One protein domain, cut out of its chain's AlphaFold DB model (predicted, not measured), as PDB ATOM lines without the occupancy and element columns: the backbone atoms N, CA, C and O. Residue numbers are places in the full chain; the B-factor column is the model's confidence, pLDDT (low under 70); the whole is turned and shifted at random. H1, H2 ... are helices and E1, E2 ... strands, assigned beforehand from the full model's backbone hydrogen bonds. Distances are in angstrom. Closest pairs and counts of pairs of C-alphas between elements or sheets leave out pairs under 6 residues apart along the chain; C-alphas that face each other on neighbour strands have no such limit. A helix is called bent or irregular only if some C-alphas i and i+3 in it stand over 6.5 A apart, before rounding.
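Overview. This is residues 163 to 311 and 364 to 423 of the 747 residues of the protein "APH domain-containing protein" of Galerina marginata (strain CBS 339.88) (UniProt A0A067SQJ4). A kinked helix, H6, runs through the middle of the domain; its later residues pack among the hairpin of H3 and H4 and the helix H7, while H5 packs on its beginning. Beside these helices lies a broad region of loops with the short E3, and two small two-stranded hairpins, E1 with E2 and E4 with E5, lie at separate edges. The printed part has 209 residues, with seven named helices and five named strands in the order H1 E1 E2 H2 H3 H4 E3 E4 E5 H5 H6 H7. Both two-stranded sheets are antiparallel, and the class is mostly helix. The whole is compact, with a radius of gyration of the C-alphas of 17.4 A and spans of 52 by 49 by 34 A.

Along the chain. H1, residues 163 to 166, begins at C-alpha 163 (92.015, 110.536, 134.852). E1, residues 174 to 178, and E2, residues 183 to 187, are followed by H2, residues 193 to 197. H3, residues 211 to 225, is 22.2 A long, and H4, residues 229 to 244, is 23.0 A. E3 is residues 255 to 257, E4 267 to 269 and E5 275 to 278. H5, residues 366 to 383, is 25.6 A long; H6, residues 388 to 405, is 25.5 A; H7, residues 407 to 422, is 22.6 A and ends at C-alpha 422 (122.405, 129.442, 136.444). H6 and H7 are irregular: C-alphas 392 and 395 are 7.7 A apart, and C-alphas 408 and 411 are 7.5 A apart. H6 has a kink of 44 degrees near residue 395.

Arrangement. H6 is the hub, touching four helices. H3, H4 and H6 form an up and down bundle, each running against the one before it. H3 and H4, a helical hairpin, touch at a shallow tilt of 7 degrees, with C-alphas 223 and 232 closest at 5.7 A. Residues 401 to 405 of H6 touch H3, with C-alphas 404 and 219 closest at 6.3 A. H7 forms a helical hairpin with H6, at a steep tilt of 42 degrees, with C-alphas 403 and 410 closest at 4.2 A. H5 touches H6 at a steep tilt of 52 degrees, with C-alphas 381 and 388 closest at 5.1 A. H1 and H2 touch no helix. In the hairpin of E1 and E2, N 176 and O 185 are within hydrogen-bond range at 2.8 A; in that of E4 and E5, N 268 and O 277 are at 2.9 A. E3 pairs with no named strand, but its residues 255 to 256 pair with 168 to 169, and its residues 256 to 257 with 286 to 287. Every O i to N i+4 pair is within range in H2, H4 and H5, against 10 of 11 in H3, 10 of 14 in H6 and 10 of 12 in H7; H1 is too short for such a pair.

Size, cuts and confidence. The farthest C-alphas, those of Lys 180 and Gly 423, are 53.9 A apart. Residues 312 to 363 are not printed, and C-alphas 311 and 364 are 9.4 A apart across the cut. The link from H2 to H3 is long. Mean pLDDT of the printed part is 82.0, with 47 residues under 70, among them 223 to 248 and 414 to 423.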
ATOM      1  N   GLN A 163      92.476 111.927 134.755       96.25
ATOM      2  CA  GLN A 163      92.015 110.536 134.852       96.25
ATOM      3  C   GLN A 163      93.097 109.523 134.470       96.25
ATOM      4  O   GLN A 163      93.052 108.387 134.946       96.25
ATOM      5  N   LEU A 164      94.101 109.923 133.680       95.25
ATOM      6  CA  LEU A 164      95.236 109.060 133.338       95.25
ATOM      7  C   LEU A 164      96.057 108.670 134.575       95.25
ATOM      8  O   LEU A 164      96.698 107.623 134.558       95.25
ATOM      9  N   GLN A 165      95.971 109.433 135.672       94.31
ATOM     10  CA  GLN A 165      96.597 109.071 136.950       94.31
ATOM     11  C   GLN A 165      96.090 107.728 137.506       94.31
ATOM     12  O   GLN A 165      96.769 107.095 138.298       94.31
ATOM     13  N   THR A 166      94.898 107.280 137.093       94.50
ATOM     14  CA  THR A 166      94.311 106.002 137.531       94.50
ATOM     15  C   THR A 166      94.863 104.791 136.770       94.50
ATOM     16  O   THR A 166      94.578 103.647 137.131       94.50
ATOM     17  N   LEU A 167      95.634 105.028 135.705       95.81
ATOM     18  CA  LEU A 167      96.222 104.011 134.838       95.81
ATOM     19  C   LEU A 167      97.712 103.882 135.159       95.81
ATOM     20  O   LEU A 167      98.561 104.448 134.474       95.81
ATOM     21  N   GLU A 168      98.005 103.157 136.236       96.31
ATOM     22  CA  GLU A 168      99.348 103.031 136.797       96.31
ATOM     23  C   GLU A 168     100.080 101.767 136.336       96.31
ATOM     24  O   GLU A 168      99.506 100.679 136.236       96.31
ATOM     25  N   PHE A 169     101.387 101.904 136.126       97.12
ATOM     26  CA  PHE A 169     102.262 100.845 135.642       97.12
ATOM     27  C   PHE A 169     103.587 100.797 136.419       97.12
ATOM     28  O   PHE A 169     104.070 101.830 136.895       97.12
ATOM     29  N   PRO A 170     104.214  99.611 136.535       96.00
ATOM     30  CA  PRO A 170     105.437  99.426 137.320       96.00
ATOM     31  C   PRO A 170     106.714  99.889 136.605       96.00
ATOM     32  O   PRO A 170     107.754 100.018 137.248       96.00
ATOM     33  N   SER A 171     106.658 100.117 135.291       97.00
ATOM     34  CA  SER A 171     107.816 100.496 134.478       97.00
ATOM     35  C   SER A 171     107.427 101.353 133.273       97.00
ATOM     36  O   SER A 171     106.299 101.268 132.800       97.00
ATOM     37  N   ILE A 172     108.384 102.120 132.756       96.44
ATOM     38  CA  ILE A 172     108.346 102.865 131.492       96.44
ATOM     39  C   ILE A 172     108.585 101.899 130.329       96.44
ATOM     40  O   ILE A 172     109.470 101.039 130.409       96.44
ATOM     41  N   GLY A 173     107.826 102.048 129.244       95.88
ATOM     42  CA  GLY A 173     107.942 101.190 128.068       95.88
ATOM     43  C   GLY A 173     106.712 101.198 127.161       95.88
ATOM     44  O   GLY A 173     105.816 102.029 127.305       95.88
ATOM     45  N   SER A 174     106.663 100.254 126.221       95.56
ATOM     46  CA  SER A 174     105.500 100.056 125.345       95.56
ATOM     47  C   SER A 174     104.476  99.118 125.984       95.56
ATOM     48  O   SER A 174     104.838  98.177 126.697       95.56
ATOM     49  N   LEU A 175     103.194  99.383 125.737       95.19
ATOM     50  CA  LEU A 175     102.085  98.677 126.369       95.19
ATOM     51  C   LEU A 175     101.704  97.425 125.570       95.19
ATOM     52  O   LEU A 175     101.474  97.480 124.366       95.19
ATOM     53  N   TYR A 176     101.570  96.298 126.260       93.50
ATOM     54  CA  TYR A 176     101.114  95.035 125.684       93.50
ATOM     55  C   TYR A 176      99.971  94.457 126.514       93.50
ATOM     56  O   TYR A 176      99.834  94.732 127.707       93.50
ATOM     57  N   TYR A 177      99.161  93.606 125.889       91.25
ATOM     58  CA  TYR A 177      98.092  92.877 126.557       91.25
ATOM     59  C   TYR A 177      98.430  91.390 126.577       91.25
ATOM     60  O   TYR A 177      98.497  90.741 125.531       91.25
ATOM     61  N   ASP A 178      98.637  90.836 127.769       89.31
ATOM     62  CA  ASP A 178      98.825  89.401 127.926       89.31
ATOM     63  C   ASP A 178      97.466  88.708 128.023       89.31
ATOM     64  O   ASP A 178      96.780  88.750 129.046       89.31
ATOM     65  N   VAL A 179      97.102  88.007 126.951       88.12
ATOM     66  CA  VAL A 179      95.852  87.244 126.849       88.12
ATOM     67  C   VAL A 179      95.754  86.158 127.929       88.12
ATOM     68  O   VAL A 179      94.649  85.840 128.375       88.12
ATOM     69  N   LYS A 180      96.883  85.590 128.379       87.81
ATOM     70  CA  LYS A 180      96.890  84.509 129.377       87.81
ATOM     71  C   LYS A 180      96.554  85.033 130.766       87.81
ATOM     72  O   LYS A 180      95.664  84.487 131.415       87.81
ATOM     73  N   SER A 181      97.242  86.080 131.216       87.19
ATOM     74  CA  SER A 181      96.965  86.706 132.514       87.19
ATOM     75  C   SER A 181      95.802  87.702 132.478       87.19
ATOM     76  O   SER A 181      95.363  88.155 133.533       87.19
ATOM     77  N   LYS A 182      95.276  88.022 131.286       89.44
ATOM     78  CA  LYS A 182      94.252  89.053 131.048       89.44
ATOM     79  C   LYS A 182      94.646  90.410 131.633       89.44
ATOM     80  O   LYS A 182      93.794  91.148 132.133       89.44
ATOM     81  N   SER A 183      95.937  90.723 131.592       89.19
ATOM     82  CA  SER A 183      96.502  91.926 132.196       89.19
ATOM     83  C   SER A 183      97.331  92.722 131.193       89.19
ATOM     84  O   SER A 183      97.814  92.187 130.193       89.19
ATOM     85  N   HIS A 184      97.455  94.022 131.452       93.88
ATOM     86  CA  HIS A 184      98.327  94.896 130.680       93.88
ATOM     87  C   HIS A 184      99.733  94.810 131.268       93.88
ATOM     88  O   HIS A 184      99.902  94.941 132.481       93.88
ATOM     89  N   ILE A 185     100.726  94.588 130.414       94.69
ATOM     90  CA  ILE A 185     102.134  94.488 130.792       94.69
ATOM     91  C   ILE A 185     102.946  95.507 129.997       94.69
ATOM     92  O   ILE A 185     102.565  95.893 128.892       94.69
ATOM     93  N   VAL A 186     104.076  95.928 130.554       96.38
ATOM     94  CA  VAL A 186     104.971  96.887 129.906       96.38
ATOM     95  C   VAL A 186     106.218  96.159 129.424       96.38
ATOM     96  O   VAL A 186     106.886  95.478 130.202       96.38
ATOM     97  N   GLY A 187     106.507  96.282 128.132       94.69
ATOM     98  CA  GLY A 187     107.716  95.755 127.507       94.69
ATOM     99  C   GLY A 187     108.693  96.867 127.109       94.69
ATOM    100  O   GLY A 187     108.461  98.034 127.424       94.69
ATOM    101  N   PRO A 188     109.780  96.523 126.398       94.31
ATOM    102  CA  PRO A 188     110.732  97.502 125.877       94.31
ATOM    103  C   PRO A 188     110.054  98.557 124.995       94.31
ATOM    104  O   PRO A 188     109.043  98.270 124.345       94.31
ATOM    105  N   LEU A 189     110.631  99.757 124.950       93.00
ATOM    106  CA  LEU A 189     110.192 100.833 124.068       93.00
ATOM    107  C   LEU A 189     110.380 100.430 122.600       93.00
ATOM    108  O   LEU A 189     111.464 100.017 122.180       93.00
ATOM    109  N   LEU A 190     109.321 100.578 121.810       92.25
ATOM    110  CA  LEU A 190     109.367 100.437 120.355       92.25
ATOM    111  C   LEU A 190     110.099 101.645 119.708       92.25
ATOM    112  O   LEU A 190     110.005 102.755 120.243       92.25
ATOM    113  N   PRO A 191     110.809 101.458 118.573       88.62
ATOM    114  CA  PRO A 191     111.485 102.543 117.827       88.62
ATOM    115  C   PRO A 191     110.490 103.627 117.443       88.62
ATOM    116  O   PRO A 191     109.358 103.255 117.166       88.62
ATOM    117  N   SER A 192     110.844 104.917 117.447       83.19
ATOM    118  CA  SER A 192     109.970 106.029 117.017       83.19
ATOM    119  C   SER A 192     109.536 105.901 115.545       83.19
ATOM    120  O   SER A 192     110.021 105.036 114.818       83.19
ATOM    121  N   PHE A 193     108.588 106.730 115.094       78.06
ATOM    122  CA  PHE A 193     108.274 106.780 113.661       78.06
ATOM    123  C   PHE A 193     109.479 107.262 112.845       78.06
ATOM    124  O   PHE A 193     109.777 106.655 111.821       78.06
ATOM    125  N   ASP A 194     110.225 108.244 113.356       76.75
ATOM    126  CA  ASP A 194     111.463 108.721 112.734       76.75
ATOM    127  C   ASP A 194     112.538 107.625 112.681       76.75
ATOM    128  O   ASP A 194     113.226 107.487 111.674       76.75
ATOM    129  N   ASP A 195     112.681 106.810 113.736       81.00
ATOM    130  CA  ASP A 195     113.594 105.658 113.735       81.00
ATOM    131  C   ASP A 195     113.218 104.712 112.574       81.00
ATOM    132  O   ASP A 195     114.074 104.346 111.770       81.00
ATOM    133  N   ILE A 196     111.924 104.391 112.424       82.25
ATOM    134  CA  ILE A 196     111.414 103.502 111.366       82.25
ATOM    135  C   ILE A 196     111.631 104.100 109.971       82.25
ATOM    136  O   ILE A 196     112.036 103.375 109.061       82.25
ATOM    137  N   GLU A 197     111.379 105.397 109.787       76.56
ATOM    138  CA  GLU A 197     111.606 106.099 108.518       76.56
ATOM    139  C   GLU A 197     113.091 106.088 108.125       76.56
ATOM    140  O   GLU A 197     113.429 105.885 106.960       76.56
ATOM    141  N   ASN A 198     113.985 106.180 109.113       75.50
ATOM    142  CA  ASN A 198     115.431 106.051 108.935       75.50
ATOM    143  C   ASN A 198     115.917 104.589 108.821       75.50
ATOM    144  O   ASN A 198     117.118 104.340 108.709       75.50
ATOM    145  N   GLY A 199     115.004 103.613 108.833       78.94
ATOM    146  CA  GLY A 199     115.308 102.186 108.712       78.94
ATOM    147  C   GLY A 199     115.764 101.505 110.009       78.94
ATOM    148  O   GLY A 199     116.132 100.327 109.971       78.94
ATOM    149  N   ASP A 200     115.724 102.193 111.152       80.56
ATOM    150  CA  ASP A 200     115.967 101.607 112.469       80.56
ATOM    151  C   ASP A 200     114.686 100.960 113.014       80.56
ATOM    152  O   ASP A 200     113.685 101.598 113.338       80.56
ATOM    153  N   THR A 201     114.720  99.634 113.109       83.50
ATOM    154  CA  THR A 201     113.602  98.820 113.604       83.50
ATOM    155  C   THR A 201     113.887  98.208 114.976       83.50
ATOM    156  O   THR A 201     113.082  97.418 115.485       83.50
ATOM    157  N   ALA A 202     115.024  98.550 115.589       84.12
ATOM    158  CA  ALA A 202     115.415  98.036 116.889       84.12
ATOM    159  C   ALA A 202     114.595  98.680 118.016       84.12
ATOM    160  O   ALA A 202     114.209  99.841 117.976       84.12
ATOM    161  N   THR A 203     114.331  97.919 119.078       84.12
ATOM    162  CA  THR A 203     113.718  98.477 120.290       84.12
ATOM    163  C   THR A 203     114.672  99.461 120.970       84.12
ATOM    164  O   THR A 203     115.854  99.151 121.120       84.12
ATOM    165  N   ARG A 204     114.149 100.566 121.511       82.62
ATOM    166  CA  ARG A 204     114.901 101.610 122.240       82.62
ATOM    167  C   ARG A 204     115.303 101.212 123.675       82.62
ATOM    168  O   ARG A 204     115.683 102.056 124.482       82.62
ATOM    169  N   GLY A 205     115.221  99.924 124.016       86.44
ATOM    170  CA  GLY A 205     115.570  99.377 125.333       86.44
ATOM    171  C   GLY A 205     114.423  99.383 126.352       86.44
ATOM    172  O   GLY A 205     113.259  99.587 126.007       86.44
ATOM    173  N   GLY A 206     114.750  99.116 127.618       89.44
ATOM    174  CA  GLY A 206     113.783  98.960 128.710       89.44
ATOM    175  C   GLY A 206     113.212  97.536 128.825       89.44
ATOM    176  O   GLY A 206     113.748  96.607 128.215       89.44
ATOM    177  N   PRO A 207     112.126  97.332 129.595       94.94
ATOM    178  CA  PRO A 207     111.376  98.341 130.354       94.94
ATOM    179  C   PRO A 207     112.197  98.959 131.498       94.94
ATOM    180  O   PRO A 207     113.067  98.300 132.068       94.94
ATOM    181  N   TYR A 208     111.926 100.219 131.847       92.94
ATOM    182  CA  TYR A 208     112.693 100.962 132.858       92.94
ATOM    183  C   TYR A 208     111.883 101.177 134.136       92.94
ATOM    184  O   TYR A 208     110.725 101.569 134.078       92.94
ATOM    185  N   ASN A 209     112.481 100.964 135.304       92.50
ATOM    186  CA  ASN A 209     111.834 101.201 136.603       92.50
ATOM    187  C   ASN A 209     112.201 102.558 137.233       92.50
ATOM    188  O   ASN A 209     111.764 102.839 138.346       92.50
ATOM    189  N   SER A 210     112.987 103.374 136.526       88.50
ATOM    190  CA  SER A 210     113.439 104.698 136.950       88.50
ATOM    191  C   SER A 210     113.419 105.671 135.775       88.50
ATOM    192  O   SER A 210     113.747 105.299 134.644       88.50
ATOM    193  N   VAL A 211     113.042 106.918 136.061       86.31
ATOM    194  CA  VAL A 211     113.043 108.017 135.087       86.31
ATOM    195  C   VAL A 211     114.476 108.373 134.710       86.31
ATOM    196  O   VAL A 211     114.771 108.480 133.524       86.31
ATOM    197  N   HIS A 212     115.389 108.469 135.682       82.00
ATOM    198  CA  HIS A 212     116.811 108.698 135.424       82.00
ATOM    199  C   HIS A 212     117.391 107.637 134.491       82.00
ATOM    200  O   HIS A 212     118.047 107.975 133.510       82.00
ATOM    201  N   VAL A 213     117.153 106.349 134.771       83.44
ATOM    202  CA  VAL A 213     117.694 105.265 133.935       83.44
ATOM    203  C   VAL A 213     117.126 105.345 132.520       83.44
ATOM    204  O   VAL A 213     117.882 105.175 131.566       83.44
ATOM    205  N   TYR A 214     115.834 105.647 132.374       89.88
ATOM    206  CA  TYR A 214     115.202 105.872 131.074       89.88
ATOM    207  C   TYR A 214     115.868 107.023 130.296       89.88
ATOM    208  O   TYR A 214     116.350 106.794 129.186       89.88
ATOM    209  N   LEU A 215     115.985 108.217 130.890       84.62
ATOM    210  CA  LEU A 215     116.590 109.387 130.239       84.62
ATOM    211  C   LEU A 215     118.060 109.139 129.866       84.62
ATOM    212  O   LEU A 215     118.483 109.411 128.743       84.62
ATOM    213  N   LEU A 216     118.846 108.574 130.789       82.06
ATOM    214  CA  LEU A 216     120.262 108.280 130.560       82.06
ATOM    215  C   LEU A 216     120.468 107.208 129.486       82.06
ATOM    216  O   LEU A 216     121.420 107.310 128.711       82.06
ATOM    217  N   SER A 217     119.592 106.202 129.424       84.00
ATOM    218  CA  SER A 217     119.649 105.162 128.389       84.00
ATOM    219  C   SER A 217     119.368 105.747 127.008       84.00
ATOM    220  O   SER A 217     120.082 105.431 126.055       84.00
ATOM    221  N   GLU A 218     118.393 106.651 126.904       84.50
ATOM    222  CA  GLU A 218     118.068 107.310 125.639       84.50
ATOM    223  C   GLU A 218     119.204 108.227 125.157       84.50
ATOM    224  O   GLU A 218     119.563 108.203 123.978       84.50
ATOM    225  N   ILE A 219     119.842 108.966 126.070       79.62
ATOM    226  CA  ILE A 219     121.026 109.783 125.760       79.62
ATOM    227  C   ILE A 219     122.202 108.901 125.323       79.62
ATOM    228  O   ILE A 219     122.851 109.185 124.316       79.62
ATOM    229  N   ALA A 220     122.487 107.823 126.061       78.06
ATOM    230  CA  ALA A 220     123.608 106.930 125.771       78.06
ATOM    231  C   ALA A 220     123.483 106.277 124.389       78.06
ATOM    232  O   ALA A 220     124.476 106.196 123.659       78.06
ATOM    233  N   ARG A 221     122.263 105.881 124.000       79.94
ATOM    234  CA  ARG A 221     121.963 105.362 122.659       79.94
ATOM    235  C   ARG A 221     122.413 106.347 121.581       79.94
ATOM    236  O   ARG A 221     123.124 105.959 120.660       79.94
ATOM    237  N   GLN A 222     122.079 107.626 121.738       75.88
ATOM    238  CA  GLN A 222     122.402 108.660 120.753       75.88
ATOM    239  C   GLN A 222     123.876 109.070 120.737       75.88
ATOM    240  O   GLN A 222     124.391 109.435 119.685       75.88
ATOM    241  N   ILE A 223     124.588 108.996 121.867       67.25
ATOM    242  CA  ILE A 223     126.029 109.308 121.905       67.25
ATOM    243  C   ILE A 223     126.809 108.371 120.975       67.25
ATOM    244  O   ILE A 223     127.752 108.805 120.310       67.25
ATOM    245  N   SER A 224     126.407 107.097 120.914       65.06
ATOM    246  CA  SER A 224     127.075 106.082 120.094       65.06
ATOM    247  C   SER A 224     126.968 106.347 118.586       65.06
ATOM    248  O   SER A 224     127.898 106.029 117.847       65.06
ATOM    249  N   SER A 225     125.880 106.986 118.148       67.44
ATOM    250  CA  SER A 225     125.578 107.310 116.750       67.44
ATOM    251  C   SER A 225     125.696 108.806 116.425       67.44
ATOM    252  O   SER A 225     125.336 109.228 115.328       67.44
ATOM    253  N   ALA A 226     126.207 109.621 117.356       64.69
ATOM    254  CA  ALA A 226     126.275 111.071 117.207       64.69
ATOM    255  C   ALA A 226     127.163 111.483 116.008       64.69
ATOM    256  O   ALA A 226     128.344 111.117 115.976       64.69
ATOM    257  N   PRO A 227     126.647 112.292 115.060       67.00
ATOM    258  CA  PRO A 227     127.321 112.574 113.790       67.00
ATOM    259  C   PRO A 227     128.494 113.559 113.910       67.00
ATOM    260  O   PRO A 227     129.311 113.648 112.999       67.00
ATOM    261  N   SER A 228     128.602 114.304 115.019       63.06
ATOM    262  CA  SER A 228     129.691 115.263 115.248       63.06
ATOM    263  C   SER A 228     130.084 115.386 116.723       63.06
ATOM    264  O   SER A 228     129.377 114.913 117.618       63.06
ATOM    265  N   MET A 229     131.214 116.051 116.992       54.16
ATOM    266  CA  MET A 229     131.656 116.350 118.358       54.16
ATOM    267  C   MET A 229     130.664 117.267 119.090       54.16
ATOM    268  O   MET A 229     130.281 116.949 120.213       54.16
ATOM    269  N   GLY A 230     130.144 118.316 118.441       52.12
ATOM    270  CA  GLY A 230     129.096 119.175 119.012       52.12
ATOM    271  C   GLY A 230     127.816 118.412 119.399       52.12
ATOM    272  O   GLY A 230     127.204 118.684 120.437       52.12
ATOM    273  N   HIS A 231     127.440 117.365 118.648       60.00
ATOM    274  CA  HIS A 231     126.341 116.473 119.047       60.00
ATOM    275  C   HIS A 231     126.667 115.688 120.323       60.00
ATOM    276  O   HIS A 231     125.808 115.546 121.191       60.00
ATOM    277  N   LYS A 232     127.906 115.209 120.478       58.56
ATOM    278  CA  LYS A 232     128.346 114.505 121.693       58.56
ATOM    279  C   LYS A 232     128.396 115.436 122.904       58.56
ATOM    280  O   LYS A 232     127.929 115.046 123.969       58.56
ATOM    281  N   VAL A 233     128.898 116.661 122.736       54.94
ATOM    282  CA  VAL A 233     128.949 117.682 123.796       54.94
ATOM    283  C   VAL A 233     127.540 118.055 124.254       54.94
ATOM    284  O   VAL A 233     127.253 118.018 125.447       54.94
ATOM    285  N   SER A 234     126.626 118.335 123.323       59.66
ATOM    286  CA  SER A 234     125.235 118.649 123.670       59.66
ATOM    287  C   SER A 234     124.525 117.486 124.379       59.66
ATOM    288  O   SER A 234     123.826 117.712 125.363       59.66
ATOM    289  N   LEU A 235     124.759 116.235 123.970       66.06
ATOM    290  CA  LEU A 235     124.259 115.052 124.684       66.06
ATOM    291  C   LEU A 235     124.889 114.887 126.077       66.06
ATOM    292  O   LEU A 235     124.197 114.483 127.008       66.06
ATOM    293  N   ALA A 236     126.169 115.224 126.253       59.78
ATOM    294  CA  ALA A 236     126.820 115.226 127.563       59.78
ATOM    295  C   ALA A 236     126.226 116.295 128.498       59.78
ATOM    296  O   ALA A 236     125.976 116.011 129.670       59.78
ATOM    297  N   LEU A 237     125.906 117.485 127.979       57.75
ATOM    298  CA  LEU A 237     125.192 118.524 128.727       57.75
ATOM    299  C   LEU A 237     123.779 118.071 129.113       57.75
ATOM    300  O   LEU A 237     123.381 118.216 130.265       57.75
ATOM    301  N   LEU A 238     123.032 117.446 128.198       65.25
ATOM    302  CA  LEU A 238     121.729 116.857 128.529       65.25
ATOM    303  C   LEU A 238     121.839 115.739 129.561       65.25
ATOM    304  O   LEU A 238     120.960 115.613 130.410       65.25
ATOM    305  N   ARG A 239     122.914 114.947 129.525       66.44
ATOM    306  CA  ARG A 239     123.194 113.927 130.540       66.44
ATOM    307  C   ARG A 239     123.355 114.565 131.916       66.44
ATOM    308  O   ARG A 239     122.802 114.051 132.883       66.44
ATOM    309  N   MET A 240     124.062 115.692 131.987       57.19
ATOM    310  CA  MET A 240     124.216 116.483 133.207       57.19
ATOM    311  C   MET A 240     122.866 117.038 133.690       57.19
ATOM    312  O   MET A 240     122.516 116.835 134.850       57.19
ATOM    313  N   PHE A 241     122.064 117.655 132.812       61.09
ATOM    314  CA  PHE A 241     120.730 118.156 133.176       61.09
ATOM    315  C   PHE A 241     119.767 117.039 133.597       61.09
ATOM    316  O   PHE A 241     119.023 117.208 134.557       61.09
ATOM    317  N   SER A 242     119.820 115.876 132.942       65.12
ATOM    318  CA  SER A 242     119.008 114.700 133.294       65.12
ATOM    319  C   SER A 242     119.418 114.087 134.629       65.12
ATOM    320  O   SER A 242     118.576 113.561 135.347       65.12
ATOM    321  N   GLY A 243     120.702 114.170 134.990       54.41
ATOM    322  CA  GLY A 243     121.186 113.793 136.321       54.41
ATOM    323  C   GLY A 243     120.713 114.736 137.433       54.41
ATOM    324  O   GLY A 243     120.705 114.345 138.595       54.41
ATOM    325  N   ALA A 244     120.304 115.959 137.083       50.41
ATOM    326  CA  ALA A 244     119.758 116.959 138.000       50.41
ATOM    327  C   ALA A 244     118.214 116.980 138.049       50.41
ATOM    328  O   ALA A 244     117.633 117.616 138.931       50.41
ATOM    329  N   LEU A 245     117.547 116.332 137.089       55.50
ATOM    330  CA  LEU A 245     116.097 116.381 136.872       55.50
ATOM    331  C   LEU A 245     115.563 114.965 136.634       55.50
ATOM    332  O   LEU A 245     115.540 114.486 135.499       55.50
ATOM    333  N   PRO A 246     115.173 114.262 137.704       52.84
ATOM    334  CA  PRO A 246     113.810 114.238 138.229       52.84
ATOM    335  C   PRO A 246     113.775 114.481 139.748       52.84
ATOM    336  O   PRO A 246     114.686 114.129 140.493       52.84
ATOM    337  N   ASP A 247     112.663 115.036 140.234       63.19
ATOM    338  CA  ASP A 247     112.326 114.952 141.659       63.19
ATOM    339  C   ASP A 247     112.444 113.479 142.094       63.19
ATOM    340  O   ASP A 247     111.831 112.615 141.471       63.19
ATOM    341  N   GLU A 248     113.235 113.170 143.126       64.06
ATOM    342  CA  GLU A 248     113.446 111.789 143.600       64.06
ATOM    343  C   GLU A 248     112.121 111.066 143.898       64.06
ATOM    344  O   GLU A 248     112.026 109.847 143.781       64.06
ATOM    345  N   THR A 249     111.058 111.809 144.231       71.81
ATOM    346  CA  THR A 249     109.711 111.254 144.441       71.81
ATOM    347  C   THR A 249     109.000 110.833 143.145       71.81
ATOM    348  O   THR A 249     107.954 110.172 143.180       71.81
ATOM    349  N   LEU A 250     109.558 111.209 141.996       78.31
ATOM    350  CA  LEU A 250     109.089 110.933 140.639       78.31
ATOM    351  C   LEU A 250     109.983 109.943 139.885       78.31
ATOM    352  O   LEU A 250     109.572 109.469 138.833       78.31
ATOM    353  N   ASP A 251     111.151 109.581 140.420       83.06
ATOM    354  CA  ASP A 251     112.113 108.673 139.777       83.06
ATOM    355  C   ASP A 251     111.729 107.179 139.848       83.06
ATOM    356  O   ASP A 251     112.538 106.281 139.639       83.06
ATOM    357  N   GLY A 252     110.476 106.880 140.153       87.75
ATOM    358  CA  GLY A 252     109.997 105.517 140.302       87.75
ATOM    359  C   GLY A 252     108.494 105.415 140.083       87.75
ATOM    360  O   GLY A 252     107.816 106.436 139.887       87.75
ATOM    361  N   PRO A 253     107.960 104.183 140.135       91.56
ATOM    362  CA  PRO A 253     106.545 103.942 139.927       91.56
ATOM    363  C   PRO A 253     105.676 104.698 140.956       91.56
ATOM    364  O   PRO A 253     106.136 104.987 142.065       91.56
ATOM    365  N   PRO A 254     104.412 104.999 140.616       94.31
ATOM    366  CA  PRO A 254     103.744 104.586 139.385       94.31
ATOM    367  C   PRO A 254     104.159 105.424 138.164       94.31
ATOM    368  O   PRO A 254     104.380 106.635 138.259       94.31
ATOM    369  N   PHE A 255     104.246 104.751 137.017       96.38
ATOM    370  CA  PHE A 255     104.309 105.353 135.684       96.38
ATOM    371  C   PHE A 255     102.918 105.335 135.054       96.38
ATOM    372  O   PHE A 255     102.062 104.560 135.476       96.38
ATOM    373  N   VAL A 256     102.674 106.188 134.066       96.31
ATOM    374  CA  VAL A 256     101.330 106.443 133.524       96.31
ATOM    375  C   VAL A 256     101.359 106.519 132.003       96.31
ATOM    376  O   VAL A 256     102.421 106.701 131.411       96.31
ATOM    377  N   LEU A 257     100.197 106.404 131.360       95.19
ATOM    378  CA  LEU A 257     100.084 106.718 129.934       95.19
ATOM    379  C   LEU A 257     100.200 108.227 129.711       95.19
ATOM    380  O   LEU A 257      99.626 109.022 130.461       95.19
ATOM    381  N   SER A 258     100.911 108.607 128.655       87.88
ATOM    382  CA  SER A 258     100.941 109.968 128.134       87.88
ATOM    383  C   SER A 258     100.179 110.045 126.815       87.88
ATOM    384  O   SER A 258     100.191 109.115 126.009       87.88
ATOM    385  N   MET A 259      99.501 111.170 126.590       90.75
ATOM    386  CA  MET A 259      99.033 111.496 125.246       90.75
ATOM    387  C   MET A 259     100.284 111.851 124.411       90.75
ATOM    388  O   MET A 259     101.108 112.619 124.885       90.75
ATOM    389  N   PRO A 260     100.511 111.309 123.214       86.69
ATOM    390  CA  PRO A 260     101.747 111.587 122.473       86.69
ATOM    391  C   PRO A 260     101.861 113.050 122.027       86.69
ATOM    392  O   PRO A 260     102.787 113.736 122.451       86.69
ATOM    393  N   ASP A 261     100.862 113.567 121.306       87.19
ATOM    394  CA  ASP A 261     100.859 114.942 120.790       87.19
ATOM    395  C   ASP A 261      99.807 115.820 121.502       87.19
ATOM    396  O   ASP A 261      98.653 115.892 121.069       87.19
ATOM    397  N   PHE A 262     100.172 116.499 122.612       92.00
ATOM    398  CA  PHE A 262      99.233 117.369 123.360       92.00
ATOM    399  C   PHE A 262      98.916 118.703 122.686       92.00
ATOM    400  O   PHE A 262      98.778 119.726 123.356       92.00
ATOM    401  N   ASN A 263      98.842 118.748 121.372       89.88
ATOM    402  CA  ASN A 263      98.691 120.000 120.670       89.88
ATOM    403  C   ASN A 263      97.204 120.381 120.500       89.88
ATOM    404  O   ASN A 263      96.331 119.533 120.340       89.88
ATOM    405  N   TYR A 264      96.906 121.678 120.530       92.06
ATOM    406  CA  TYR A 264      95.596 122.290 120.295       92.06
ATOM    407  C   TYR A 264      94.958 121.903 118.947       92.06
ATOM    408  O   TYR A 264      93.733 121.922 118.839       92.06
ATOM    409  N   GLN A 265      95.735 121.465 117.949       90.94
ATOM    410  CA  GLN A 265      95.196 120.855 116.722       90.94
ATOM    411  C   GLN A 265      94.454 119.525 116.976       90.94
ATOM    412  O   GLN A 265      93.518 119.184 116.253       90.94
ATOM    413  N   ASN A 266      94.824 118.805 118.040       93.88
ATOM    414  CA  ASN A 266      94.255 117.513 118.433       93.88
ATOM    415  C   ASN A 266      93.162 117.639 119.504       93.88
ATOM    416  O   ASN A 266      92.629 116.625 119.962       93.88
ATOM    417  N   VAL A 267      92.812 118.865 119.902       96.88
ATOM    418  CA  VAL A 267      91.775 119.156 120.898       96.88
ATOM    419  C   VAL A 267      90.544 119.701 120.193       96.88
ATOM    420  O   VAL A 267      90.597 120.750 119.562       96.88
ATOM    421  N   PHE A 268      89.415 119.012 120.324       97.69
ATOM    422  CA  PHE A 268      88.136 119.443 119.769       97.69
ATOM    423  C   PHE A 268      87.227 119.964 120.874       97.69
ATOM    424  O   PHE A 268      87.161 119.369 121.952       97.69
ATOM    425  N   VAL A 269      86.514 121.051 120.588       98.00
ATOM    426  CA  VAL A 269      85.632 121.729 121.544       98.00
ATOM    427  C   VAL A 269      84.243 121.997 120.963       98.00
ATOM    428  O   VAL A 269      84.080 122.158 119.749       98.00
ATOM    429  N   ASP A 270      83.234 122.050 121.832       97.19
ATOM    430  CA  ASP A 270      81.911 122.584 121.492       97.19
ATOM    431  C   ASP A 270      81.878 124.123 121.551       97.19
ATOM    432  O   ASP A 270      82.882 124.778 121.822       97.19
ATOM    433  N   ASN A 271      80.708 124.719 121.298       95.25
ATOM    434  CA  ASN A 271      80.535 126.175 121.280       95.25
ATOM    435  C   ASN A 271      80.747 126.855 122.641       95.25
ATOM    436  O   ASN A 271      80.989 128.065 122.660       95.25
ATOM    437  N   ASP A 272      80.650 126.104 123.739       95.50
ATOM    438  CA  ASP A 272      80.796 126.589 125.113       95.50
ATOM    439  C   ASP A 272      82.231 126.389 125.639       95.50
ATOM    440  O   ASP A 272      82.579 126.883 126.711       95.50
ATOM    441  N   GLY A 273      83.091 125.717 124.865       95.50
ATOM    442  CA  GLY A 273      84.480 125.438 125.212       95.50
ATOM    443  C   GLY A 273      84.687 124.125 125.965       95.50
ATOM    444  O   GLY A 273      85.783 123.894 126.477       95.50
ATOM    445  N   ASN A 274      83.684 123.244 126.046       97.81
ATOM    446  CA  ASN A 274      83.899 121.909 126.602       97.81
ATOM    447  C   ASN A 274      84.675 121.059 125.601       97.81
ATOM    448  O   ASN A 274      84.353 121.037 124.414       97.81
ATOM    449  N   VAL A 275      85.666 120.309 126.084       98.00
ATOM    450  CA  VAL A 275      86.414 119.379 125.230       98.00
ATOM    451  C   VAL A 275      85.523 118.188 124.866       98.00
ATOM    452  O   VAL A 275      85.039 117.461 125.738       98.00
ATOM    453  N   THR A 276      85.325 117.987 123.567       97.44
ATOM    454  CA  THR A 276      84.466 116.957 122.964       97.44
ATOM    455  C   THR A 276      85.243 115.864 122.241       97.44
ATOM    456  O   THR A 276      84.650 114.843 121.885       97.44
ATOM    457  N   GLY A 277      86.548 116.046 122.025       96.38
ATOM    458  CA  GLY A 277      87.412 115.054 121.390       96.38
ATOM    459  C   GLY A 277      88.893 115.314 121.647       96.38
ATOM    460  O   GLY A 277      89.332 116.461 121.616       96.38
ATOM    461  N   LEU A 278      89.653 114.245 121.884       95.88
ATOM    462  CA  LEU A 278      91.119 114.257 121.925       95.88
ATOM    463  C   LEU A 278      91.652 113.222 120.932       95.88
ATOM    464  O   LEU A 278      91.313 112.040 121.045       95.88
ATOM    465  N   LEU A 279      92.455 113.665 119.965       92.62
ATOM    466  CA  LEU A 279      92.974 112.846 118.863       92.62
ATOM    467  C   LEU A 279      94.478 112.578 118.978       92.62
ATOM    468  O   LEU A 279      95.118 113.026 119.919       92.62
ATOM    469  N   ASP A 280      94.997 111.826 118.005       87.69
ATOM    470  CA  ASP A 280      96.426 111.545 117.811       87.69
ATOM    471  C   ASP A 280      97.100 110.855 119.010       87.69
ATOM    472  O   ASP A 280      98.077 111.310 119.605       87.69
ATOM    473  N   TRP A 281      96.518 109.715 119.389       90.81
ATOM    474  CA  TRP A 281      97.007 108.850 120.467       90.81
ATOM    475  C   TRP A 281      98.094 107.865 120.004       90.81
ATOM    476  O   TRP A 281      98.327 106.853 120.664       90.81
ATOM    477  N   ASP A 282      98.728 108.122 118.862       85.38
ATOM    478  CA  ASP A 282      99.674 107.205 118.230       85.38
ATOM    479  C   ASP A 282     101.095 107.384 118.738       85.38
ATOM    480  O   ASP A 282     101.573 108.494 118.953       85.38
ATOM    481  N   GLY A 283     101.802 106.269 118.900       86.31
ATOM    482  CA  GLY A 283     103.085 106.267 119.588       86.31
ATOM    483  C   GLY A 283     102.939 106.428 121.098       86.31
ATOM    484  O   GLY A 283     103.841 106.960 121.744       86.31
ATOM    485  N   MET A 284     101.828 105.959 121.668       89.88
ATOM    486  CA  MET A 284     101.601 106.010 123.104       89.88
ATOM    487  C   MET A 284     102.593 105.125 123.855       89.88
ATOM    488  O   MET A 284     102.843 103.966 123.513       89.88
ATOM    489  N   VAL A 285     103.136 105.689 124.928       92.62
ATOM    490  CA  VAL A 285     104.082 105.025 125.818       92.62
ATOM    491  C   VAL A 285     103.599 105.121 127.256       92.62
ATOM    492  O   VAL A 285     102.886 106.047 127.646       92.62
ATOM    493  N   VAL A 286     104.005 104.145 128.061       96.75
ATOM    494  CA  VAL A 286     103.980 104.281 129.512       96.75
ATOM    495  C   VAL A 286     105.231 105.052 129.904       96.75
ATOM    496  O   VAL A 286     106.339 104.596 129.623       96.75
ATOM    497  N   GLY A 287     105.059 106.205 130.543       94.31
ATOM    498  CA  GLY A 287     106.128 107.145 130.844       94.31
ATOM    499  C   GLY A 287     106.001 107.817 132.217       94.31
ATOM    500  O   GLY A 287     105.136 107.470 133.029       94.31
ATOM    501  N   PRO A 288     106.894 108.774 132.509       92.88
ATOM    502  CA  PRO A 288     106.900 109.517 133.767       92.88
ATOM    503  C   PRO A 288     105.630 110.352 133.964       92.88
ATOM    504  O   PRO A 288     105.032 110.846 133.010       92.88
ATOM    505  N   ARG A 289     105.245 110.584 135.225       91.38
ATOM    506  CA  ARG A 289     104.043 111.366 135.582       91.38
ATOM    507  C   ARG A 289     104.086 112.791 135.020       91.38
ATOM    508  O   ARG A 289     103.049 113.310 134.615       91.38
ATOM    509  N   GLN A 290     105.280 113.379 134.944       87.12
ATOM    510  CA  GLN A 290     105.529 114.717 134.396       87.12
ATOM    511  C   GLN A 290     105.277 114.820 132.888       87.12
ATOM    512  O   GLN A 290     104.900 115.895 132.440       87.12
ATOM    513  N   GLY A 291     105.461 113.730 132.136       88.25
ATOM    514  CA  GLY A 291     105.098 113.633 130.717       88.25
ATOM    515  C   GLY A 291     103.683 113.078 130.490       88.25
ATOM    516  O   GLY A 291     103.188 113.082 129.367       88.25
ATOM    517  N   GLY A 292     103.027 112.593 131.549       92.81
ATOM    518  CA  GLY A 292     101.669 112.054 131.535       92.81
ATOM    519  C   GLY A 292     100.619 113.069 131.988       92.81
ATOM    520  O   GLY A 292     100.557 114.190 131.495       92.81
ATOM    521  N   TYR A 293      99.777 112.678 132.947       93.88
ATOM    522  CA  TYR A 293      98.640 113.490 133.408       93.88
ATOM    523  C   TYR A 293      99.017 114.859 133.994       93.88
ATOM    524  O   TYR A 293      98.173 115.749 134.033       93.88
ATOM    525  N   ALA A 294     100.254 115.024 134.478       91.25
ATOM    526  CA  ALA A 294     100.695 116.261 135.104       91.25
ATOM    527  C   ALA A 294     101.288 117.267 134.108       91.25
ATOM    528  O   ALA A 294     101.676 118.349 134.540       91.25
ATOM    529  N   ARG A 295     101.395 116.955 132.812       92.44
ATOM    530  CA  ARG A 295     102.010 117.877 131.851       92.44
ATOM    531  C   ARG A 295     101.115 119.071 131.516       92.44
ATOM    532  O   ARG A 295      99.889 118.955 131.501       92.44
ATOM    533  N   TYR A 296     101.732 120.197 131.174       94.56
ATOM    534  CA  TYR A 296     101.025 121.271 130.480       94.56
ATOM    535  C   TYR A 296     100.670 120.865 129.038       94.56
ATOM    536  O   TYR A 296     101.357 120.036 128.443       94.56
ATOM    537  N   PRO A 297      99.624 121.463 128.448       94.06
ATOM    538  CA  PRO A 297      99.428 121.432 127.006       94.06
ATOM    539  C   PRO A 297     100.623 122.039 126.257       94.06
ATOM    540  O   PRO A 297     101.085 123.123 126.616       94.06
ATOM    541  N   SER A 298     101.101 121.370 125.204       89.88
ATOM    542  CA  SER A 298     102.380 121.715 124.559       89.88
ATOM    543  C   SER A 298     102.370 123.105 123.917       89.88
ATOM    544  O   SER A 298     103.376 123.806 123.863       89.88
ATOM    545  N   TRP A 299     101.200 123.582 123.484       89.31
ATOM    546  CA  TRP A 299     101.091 124.907 122.878       89.31
ATOM    547  C   TRP A 299     101.236 126.058 123.883       89.31
ATOM    548  O   TRP A 299     101.602 127.158 123.477       89.31
ATOM    549  N   ILE A 300     101.012 125.813 125.183       91.38
ATOM    550  CA  ILE A 300     101.269 126.803 126.242       91.38
ATOM    551  C   ILE A 300     102.672 126.675 126.854       91.38
ATOM    552  O   ILE A 300     103.003 127.386 127.806       91.38
ATOM    553  N   THR A 301     103.508 125.777 126.326       88.69
ATOM    554  CA  THR A 301     104.926 125.607 126.686       88.69
ATOM    555  C   THR A 301     105.867 125.936 125.526       88.69
ATOM    556  O   THR A 301     107.074 125.779 125.665       88.69
ATOM    557  N   ARG A 302     105.343 126.474 124.414       80.19
ATOM    558  CA  ARG A 302     106.084 126.762 123.169       80.19
ATOM    559  C   ARG A 302     107.302 127.659 123.313       80.19
ATOM    560  O   ARG A 302     108.251 127.511 122.560       80.19
ATOM    561  N   ASP A 303     107.333 128.558 124.289       77.44
ATOM    562  CA  ASP A 303     108.544 129.329 124.570       77.44
ATOM    563  C   ASP A 303     109.726 128.418 124.959       77.44
ATOM    564  O   ASP A 303     110.876 128.810 124.786       77.44
ATOM    565  N   TRP A 304     109.470 127.212 125.480       74.56
ATOM    566  CA  TRP A 304     110.469 126.191 125.818       74.56
ATOM    567  C   TRP A 304     110.743 125.173 124.708       74.56
ATOM    568  O   TRP A 304     111.768 124.499 124.786       74.56
ATOM    569  N   ASP A 305     109.883 125.080 123.695       68.00
ATOM    570  CA  ASP A 305     110.032 124.165 122.563       68.00
ATOM    571  C   ASP A 305     110.019 124.926 121.225       68.00
ATOM    572  O   ASP A 305     108.952 125.214 120.675       68.00
ATOM    573  N   PRO A 306     111.199 125.239 120.660       55.09
ATOM    574  CA  PRO A 306     111.284 125.993 119.420       55.09
ATOM    575  C   PRO A 306     111.071 125.127 118.166       55.09
ATOM    576  O   PRO A 306     111.147 125.681 117.070       55.09
ATOM    577  N   LEU A 307     110.838 123.803 118.283       51.75
ATOM    578  CA  LEU A 307     110.567 122.944 117.116       51.75
ATOM    579  C   LEU A 307     109.282 123.344 116.422       51.75
ATOM    580  O   LEU A 307     109.204 123.255 115.198       51.75
ATOM    581  N   LEU A 308     108.272 123.738 117.198       45.94
ATOM    582  CA  LEU A 308     106.992 124.036 116.601       45.94
ATOM    583  C   LEU A 308     107.050 125.368 115.869       45.94
ATOM    584  O   LEU A 308     106.772 125.345 114.683       45.94
ATOM    585  N   TYR A 309     107.464 126.481 116.481       47.62
ATOM    586  CA  TYR A 309     107.519 127.798 115.826       47.62
ATOM    587  C   TYR A 309     108.334 128.785 116.692       47.62
ATOM    588  O   TYR A 309     108.445 128.573 117.899       47.62
ATOM    589  N   GLY A 310     108.927 129.841 116.120       33.31
ATOM    590  CA  GLY A 310     109.850 130.707 116.866       33.31
ATOM    591  C   GLY A 310     109.576 132.209 116.770       33.31
ATOM    592  O   GLY A 310     109.306 132.727 115.690       33.31
ATOM    593  N   TYR A 311     109.893 132.935 117.845       33.00
ATOM    594  CA  TYR A 311     109.843 134.403 117.928       33.00
ATOM    595  C   TYR A 311     110.885 135.115 117.042       33.00
ATOM    596  O   TYR A 311     112.025 134.641 116.956       33.00
ATOM    597  N   ASP A 364     101.452 133.689 120.716       83.12
ATOM    598  CA  ASP A 364     101.379 134.286 122.042       83.12
ATOM    599  C   ASP A 364     102.778 134.672 122.528       83.12
ATOM    600  O   ASP A 364     103.725 133.905 122.378       83.12
ATOM    601  N   SER A 365     102.927 135.836 123.160       83.00
ATOM    602  CA  SER A 365     104.203 136.243 123.765       83.00
ATOM    603  C   SER A 365     104.601 135.334 124.945       83.00
ATOM    604  O   SER A 365     103.718 134.751 125.581       83.00
ATOM    605  N   PRO A 366     105.890 135.249 125.338       81.25
ATOM    606  CA  PRO A 366     106.297 134.437 126.487       81.25
ATOM    607  C   PRO A 366     105.582 134.810 127.797       81.25
ATOM    608  O   PRO A 366     105.290 133.936 128.612       81.25
ATOM    609  N   SER A 367     105.252 136.091 127.998       81.69
ATOM    610  CA  SER A 367     104.475 136.538 129.162       81.69
ATOM    611  C   SER A 367     103.010 136.101 129.081       81.69
ATOM    612  O   SER A 367     102.441 135.701 130.095       81.69
ATOM    613  N   THR A 368     102.416 136.099 127.884       89.00
ATOM    614  CA  THR A 368     101.074 135.546 127.645       89.00
ATOM    615  C   THR A 368     101.042 134.042 127.925       89.00
ATOM    616  O   THR A 368     100.184 133.572 128.673       89.00
ATOM    617  N   LEU A 369     102.011 133.286 127.400       90.44
ATOM    618  CA  LEU A 369     102.139 131.847 127.649       90.44
ATOM    619  C   LEU A 369     102.327 131.547 129.140       90.44
ATOM    620  O   LEU A 369     101.705 130.629 129.676       90.44
ATOM    621  N   GLN A 370     103.130 132.352 129.837       88.00
ATOM    622  CA  GLN A 370     103.293 132.249 131.284       88.00
ATOM    623  C   GLN A 370     101.971 132.477 132.032       88.00
ATOM    624  O   GLN A 370     101.648 131.699 132.929       88.00
ATOM    625  N   ALA A 371     101.173 133.472 131.634       92.81
ATOM    626  CA  ALA A 371      99.853 133.709 132.216       92.81
ATOM    627  C   ALA A 371      98.894 132.528 131.976       92.81
ATOM    628  O   ALA A 371      98.196 132.103 132.897       92.81
ATOM    629  N   PHE A 372      98.900 131.933 130.777       95.62
ATOM    630  CA  PHE A 372      98.108 130.731 130.495       95.62
ATOM    631  C   PHE A 372      98.562 129.519 131.310       95.62
ATOM    632  O   PHE A 372      97.715 128.773 131.805       95.62
ATOM    633  N   ARG A 373      99.872 129.334 131.516       94.88
ATOM    634  CA  ARG A 373     100.392 128.297 132.423       94.88
ATOM    635  C   ARG A 373      99.936 128.517 133.856       94.88
ATOM    636  O   ARG A 373      99.544 127.555 134.507       94.88
ATOM    637  N   GLU A 374      99.961 129.749 134.353       95.88
ATOM    638  CA  GLU A 374      99.489 130.081 135.701       95.88
ATOM    639  C   GLU A 374      97.988 129.829 135.862       95.88
ATOM    640  O   GLU A 374      97.568 129.257 136.868       95.88
ATOM    641  N   GLU A 375      97.187 130.173 134.854       96.88
ATOM    642  CA  GLU A 375      95.748 129.905 134.831       96.88
ATOM    643  C   GLU A 375      95.446 128.400 134.795       96.88
ATOM    644  O   GLU A 375      94.658 127.904 135.606       96.88
ATOM    645  N   TYR A 376      96.117 127.649 133.915       97.31
ATOM    646  CA  TYR A 376      96.011 126.190 133.853       97.31
ATOM    647  C   TYR A 376      96.436 125.547 135.180       97.31
ATOM    648  O   TYR A 376      95.734 124.689 135.714       97.31
ATOM    649  N   LEU A 377      97.557 125.994 135.756       96.75
ATOM    650  CA  LEU A 377      98.073 125.498 137.029       96.75
ATOM    651  C   LEU A 377      97.130 125.804 138.190       96.75
ATOM    652  O   LEU A 377      97.005 124.970 139.085       96.75
ATOM    653  N   ALA A 378      96.469 126.962 138.207       97.12
ATOM    654  CA  ALA A 378      95.492 127.305 139.235       97.12
ATOM    655  C   ALA A 378      94.297 126.342 139.204       97.12
ATOM    656  O   ALA A 378      93.933 125.789 140.242       97.12
ATOM    657  N   ILE A 379      93.759 126.070 138.010       97.12
ATOM    658  CA  ILE A 379      92.680 125.091 137.804       97.12
ATOM    659  C   ILE A 379      93.140 123.688 138.219       97.12
ATOM    660  O   ILE A 379      92.426 122.979 138.928       97.12
ATOM    661  N   PHE A 380      94.351 123.290 137.822       95.81
ATOM    662  CA  PHE A 380      94.924 122.003 138.205       95.81
ATOM    663  C   PHE A 380      95.115 121.900 139.723       95.81
ATOM    664  O   PHE A 380      94.790 120.878 140.313       95.81
ATOM    665  N   THR A 381      95.586 122.962 140.380       96.31
ATOM    666  CA  THR A 381      95.799 123.004 141.838       96.31
ATOM    667  C   THR A 381      94.494 122.848 142.613       96.31
ATOM    668  O   THR A 381      94.491 122.227 143.674       96.31
ATOM    669  N   GLU A 382      93.390 123.389 142.097       96.19
ATOM    670  CA  GLU A 382      92.061 123.197 142.682       96.19
ATOM    671  C   GLU A 382      91.599 121.734 142.575       96.19
ATOM    672  O   GLU A 382      91.027 121.200 143.526       96.19
ATOM    673  N   ALA A 383      91.880 121.075 141.446       93.69
ATOM    674  CA  ALA A 383      91.485 119.689 141.196       93.69
ATOM    675  C   ALA A 383      92.382 118.655 141.908       93.69
ATOM    676  O   ALA A 383      91.879 117.693 142.488       93.69
ATOM    677  N   ASP A 384      93.702 118.846 141.867       92.69
ATOM    678  CA  ASP A 384      94.715 117.984 142.474       92.69
ATOM    679  C   ASP A 384      95.921 118.818 142.965       92.69
ATOM    680  O   ASP A 384      96.916 119.009 142.249       92.69
ATOM    681  N   PRO A 385      95.883 119.299 144.222       89.56
ATOM    682  CA  PRO A 385      96.951 120.122 144.781       89.56
ATOM    683  C   PRO A 385      98.261 119.349 144.982       89.56
ATOM    684  O   PRO A 385      99.328 119.963 145.066       89.56
ATOM    685  N   VAL A 386      98.208 118.015 145.075       86.81
ATOM    686  CA  VAL A 386      99.403 117.185 145.258       86.81
ATOM    687  C   VAL A 386     100.168 117.106 143.950       86.81
ATOM    688  O   VAL A 386     101.378 117.339 143.948       86.81
ATOM    689  N   SER A 387      99.486 116.821 142.841       88.00
ATOM    690  CA  SER A 387     100.146 116.683 141.542       88.00
ATOM    691  C   SER A 387     100.436 118.016 140.854       88.00
ATOM    692  O   SER A 387     101.369 118.084 140.055       88.00
ATOM    693  N   ALA A 388      99.761 119.105 141.238       87.81
ATOM    694  CA  ALA A 388     100.054 120.454 140.740       87.81
ATOM    695  C   ALA A 388     101.523 120.876 140.939       87.81
ATOM    696  O   ALA A 388     102.078 121.644 140.149       87.81
ATOM    697  N   ARG A 389     102.196 120.344 141.970       82.88
ATOM    698  CA  ARG A 389     103.634 120.583 142.187       82.88
ATOM    699  C   ARG A 389     104.499 120.043 141.045       82.88
ATOM    700  O   ARG A 389     105.533 120.636 140.752       82.88
ATOM    701  N   TYR A 390     104.070 118.953 140.408       84.50
ATOM    702  CA  TYR A 390     104.739 118.362 139.252       84.50
ATOM    703  C   TYR A 390     104.413 119.163 137.994       84.50
ATOM    704  O   TYR A 390     105.318 119.514 137.240       84.50
ATOM    705  N   THR A 391     103.140 119.535 137.820       89.12
ATOM    706  CA  THR A 391     102.676 120.334 136.680       89.12
ATOM    707  C   THR A 391     103.423 121.640 136.554       89.12
ATOM    708  O   THR A 391     103.887 121.962 135.462       89.12
ATOM    709  N   ARG A 392     103.655 122.336 137.674       86.06
ATOM    710  CA  ARG A 392     104.404 123.598 137.717       86.06
ATOM    711  C   ARG A 392     105.710 123.561 136.919       86.06
ATOM    712  O   ARG A 392     106.024 124.554 136.274       86.06
ATOM    713  N   TYR A 393     106.433 122.443 136.951       82.38
ATOM    714  CA  TYR A 393     107.744 122.282 136.312       82.38
ATOM    715  C   TYR A 393     107.738 121.276 135.153       82.38
ATOM    716  O   TYR A 393     108.797 120.939 134.631       82.38
ATOM    717  N   SER A 394     106.563 120.802 134.732       87.19
ATOM    718  CA  SER A 394     106.441 119.780 133.684       87.19
ATOM    719  C   SER A 394     107.019 120.218 132.336       87.19
ATOM    720  O   SER A 394     107.645 119.410 131.666       87.19
ATOM    721  N   HIS A 395     106.918 121.504 131.994       86.19
ATOM    722  CA  HIS A 395     107.497 122.086 130.776       86.19
ATOM    723  C   HIS A 395     109.033 121.983 130.713       86.19
ATOM    724  O   HIS A 395     109.601 121.889 129.632       86.19
ATOM    725  N   ILE A 396     109.722 121.964 131.863       82.62
ATOM    726  CA  ILE A 396     111.181 121.771 131.928       82.62
ATOM    727  C   ILE A 396     111.525 120.318 131.592       82.62
ATOM    728  O   ILE A 396     112.476 120.048 130.862       82.62
ATOM    729  N   PHE A 397     110.742 119.383 132.132       85.44
ATOM    730  CA  PHE A 397     110.885 117.960 131.849       85.44
ATOM    731  C   PHE A 397     110.565 117.648 130.379       85.44
ATOM    732  O   PHE A 397     111.333 116.950 129.729       85.44
ATOM    733  N   GLU A 398     109.486 118.220 129.842       86.94
ATOM    734  CA  GLU A 398     109.113 118.119 128.427       86.94
ATOM    735  C   GLU A 398     110.227 118.657 127.517       86.94
ATOM    736  O   GLU A 398     110.677 117.949 126.620       86.94
ATOM    737  N   ALA A 399     110.754 119.854 127.800       84.75
ATOM    738  CA  ALA A 399     111.877 120.411 127.050       84.75
ATOM    739  C   ALA A 399     113.100 119.478 127.086       84.75
ATOM    740  O   ALA A 399     113.730 119.230 126.058       84.75
ATOM    741  N   LEU A 400     113.420 118.899 128.247       83.44
ATOM    742  CA  LEU A 400     114.499 117.920 128.365       83.44
ATOM    743  C   LEU A 400     114.253 116.686 127.479       83.44
ATOM    744  O   LEU A 400     115.157 116.288 126.748       83.44
ATOM    745  N   GLU A 401     113.050 116.103 127.499       86.00
ATOM    746  CA  GLU A 401     112.699 114.965 126.635       86.00
ATOM    747  C   GLU A 401     112.790 115.313 125.144       86.00
ATOM    748  O   GLU A 401     113.302 114.507 124.366       86.00
ATOM    749  N   ILE A 402     112.368 116.517 124.747       83.44
ATOM    750  CA  ILE A 402     112.468 117.012 123.366       83.44
ATOM    751  C   ILE A 402     113.931 117.173 122.947       83.44
ATOM    752  O   ILE A 402     114.329 116.721 121.876       83.44
ATOM    753  N   ALA A 403     114.767 117.776 123.794       80.88
ATOM    754  CA  ALA A 403     116.185 117.966 123.499       80.88
ATOM    755  C   ALA A 403     116.943 116.635 123.395       80.88
ATOM    756  O   ALA A 403     117.893 116.510 122.610       80.88
ATOM    757  N   ILE A 404     116.524 115.644 124.188       83.31
ATOM    758  CA  ILE A 404     117.014 114.274 124.079       83.31
ATOM    759  C   ILE A 404     116.557 113.697 122.745       83.31
ATOM    760  O   ILE A 404     117.411 113.322 121.952       83.31
ATOM    761  N   SER A 405     115.258 113.652 122.454       77.88
ATOM    762  CA  SER A 405     114.721 112.974 121.267       77.88
ATOM    763  C   SER A 405     115.139 113.616 119.943       77.88
ATOM    764  O   SER A 405     115.307 112.902 118.958       77.88
ATOM    765  N   THR A 406     115.358 114.933 119.924       73.56
ATOM    766  CA  THR A 406     115.498 115.703 118.688       73.56
ATOM    767  C   THR A 406     116.707 116.637 118.719       73.56
ATOM    768  O   THR A 406     116.825 117.526 119.563       73.56
ATOM    769  N   ALA A 407     117.616 116.483 117.751       70.06
ATOM    770  CA  ALA A 407     118.827 117.303 117.669       70.06
ATOM    771  C   ALA A 407     118.558 118.763 117.251       70.06
ATOM    772  O   ALA A 407     119.300 119.650 117.666       70.06
ATOM    773  N   PHE A 408     117.491 119.020 116.481       68.75
ATOM    774  CA  PHE A 408     117.194 120.336 115.895       68.75
ATOM    775  C   PHE A 408     117.080 121.462 116.932       68.75
ATOM    776  O   PHE A 408     117.619 122.547 116.729       68.75
ATOM    777  N   CYS A 409     116.431 121.200 118.067       67.44
ATOM    778  CA  CYS A 409     116.155 122.222 119.086       67.44
ATOM    779  C   CYS A 409     116.958 122.042 120.371       67.44
ATOM    780  O   CYS A 409     116.894 122.871 121.282       67.44
ATOM    781  N   ARG A 410     117.797 121.004 120.406       76.31
ATOM    782  CA  ARG A 410     118.659 120.661 121.534       76.31
ATOM    783  C   ARG A 410     119.489 121.843 122.023       76.31
ATOM    784  O   ARG A 410     119.538 122.088 123.221       76.31
ATOM    785  N   GLY A 411     120.127 122.581 121.114       64.69
ATOM    786  CA  GLY A 411     120.970 123.723 121.477       64.69
ATOM    787  C   GLY A 411     120.198 124.835 122.194       64.69
ATOM    788  O   GLY A 411     120.649 125.319 123.225       64.69
ATOM    789  N   HIS A 412     119.018 125.200 121.688       69.62
ATOM    790  CA  HIS A 412     118.177 126.235 122.297       69.62
ATOM    791  C   HIS A 412     117.615 125.801 123.656       69.62
ATOM    792  O   HIS A 412     117.557 126.585 124.599       69.62
ATOM    793  N   ILE A 413     117.223 124.535 123.780       74.12
ATOM    794  CA  ILE A 413     116.726 124.010 125.050       74.12
ATOM    795  C   ILE A 413     117.854 123.950 126.085       74.12
ATOM    796  O   ILE A 413     117.643 124.340 127.229       74.12
ATOM    797  N   ILE A 414     119.062 123.533 125.695       67.88
ATOM    798  CA  ILE A 414     120.248 123.575 126.563       67.88
ATOM    799  C   ILE A 414     120.527 125.004 127.040       67.88
ATOM    800  O   ILE A 414     120.785 125.188 128.229       67.88
ATOM    801  N   ASP A 415     120.431 126.007 126.164       63.66
ATOM    802  CA  ASP A 415     120.551 127.419 126.549       63.66
ATOM    803  C   ASP A 415     119.512 127.806 127.607       63.66
ATOM    804  O   ASP A 415     119.855 128.306 128.678       63.66
ATOM    805  N   ARG A 416     118.232 127.524 127.342       67.00
ATOM    806  CA  ARG A 416     117.120 127.834 128.255       67.00
ATOM    807  C   ARG A 416     117.287 127.132 129.602       67.00
ATOM    808  O   ARG A 416     117.144 127.775 130.642       67.00
ATOM    809  N   LEU A 417     117.641 125.847 129.600       65.38
ATOM    810  CA  LEU A 417     117.940 125.075 130.808       65.38
ATOM    811  C   LEU A 417     119.127 125.677 131.564       65.38
ATOM    812  O   LEU A 417     119.059 125.827 132.782       65.38
ATOM    813  N   SER A 418     120.178 126.092 130.858       56.97
ATOM    814  CA  SER A 418     121.337 126.763 131.451       56.97
ATOM    815  C   SER A 418     120.931 128.089 132.098       56.97
ATOM    816  O   SER A 418     121.197 128.305 133.276       56.97
ATOM    817  N   LYS A 419     120.212 128.960 131.385       59.09
ATOM    818  CA  LYS A 419     119.700 130.234 131.919       59.09
ATOM    819  C   LYS A 419     118.826 130.019 133.155       59.09
ATOM    820  O   LYS A 419     119.016 130.702 134.159       59.09
ATOM    821  N   TYR A 420     117.940 129.023 133.121       54.66
ATOM    822  CA  TYR A 420     117.084 128.655 134.248       54.66
ATOM    823  C   TYR A 420     117.882 128.169 135.468       54.66
ATOM    824  O   TYR A 420     117.615 128.585 136.597       54.66
ATOM    825  N   VAL A 421     118.874 127.302 135.256       49.19
ATOM    826  CA  VAL A 421     119.689 126.709 136.327       49.19
ATOM    827  C   VAL A 421     120.685 127.717 136.913       49.19
ATOM    828  O   VAL A 421     120.873 127.749 138.132       49.19
ATOM    829  N   PHE A 422     121.301 128.550 136.073       46.78
ATOM    830  CA  PHE A 422     122.405 129.442 136.444       46.78
ATOM    831  C   PHE A 422     121.987 130.904 136.683       46.78
ATOM    832  O   PHE A 422     122.775 131.667 137.238       46.78
ATOM    833  N   GLY A 423     120.758 131.301 136.334       39.12
ATOM    834  CA  GLY A 423     120.163 132.587 136.715       39.12
ATOM    835  C   GLY A 423     120.727 133.827 136.009       39.12
ATOM    836  O   GLY A 423     120.830 134.870 136.651       39.12
TER     837      GLY A 423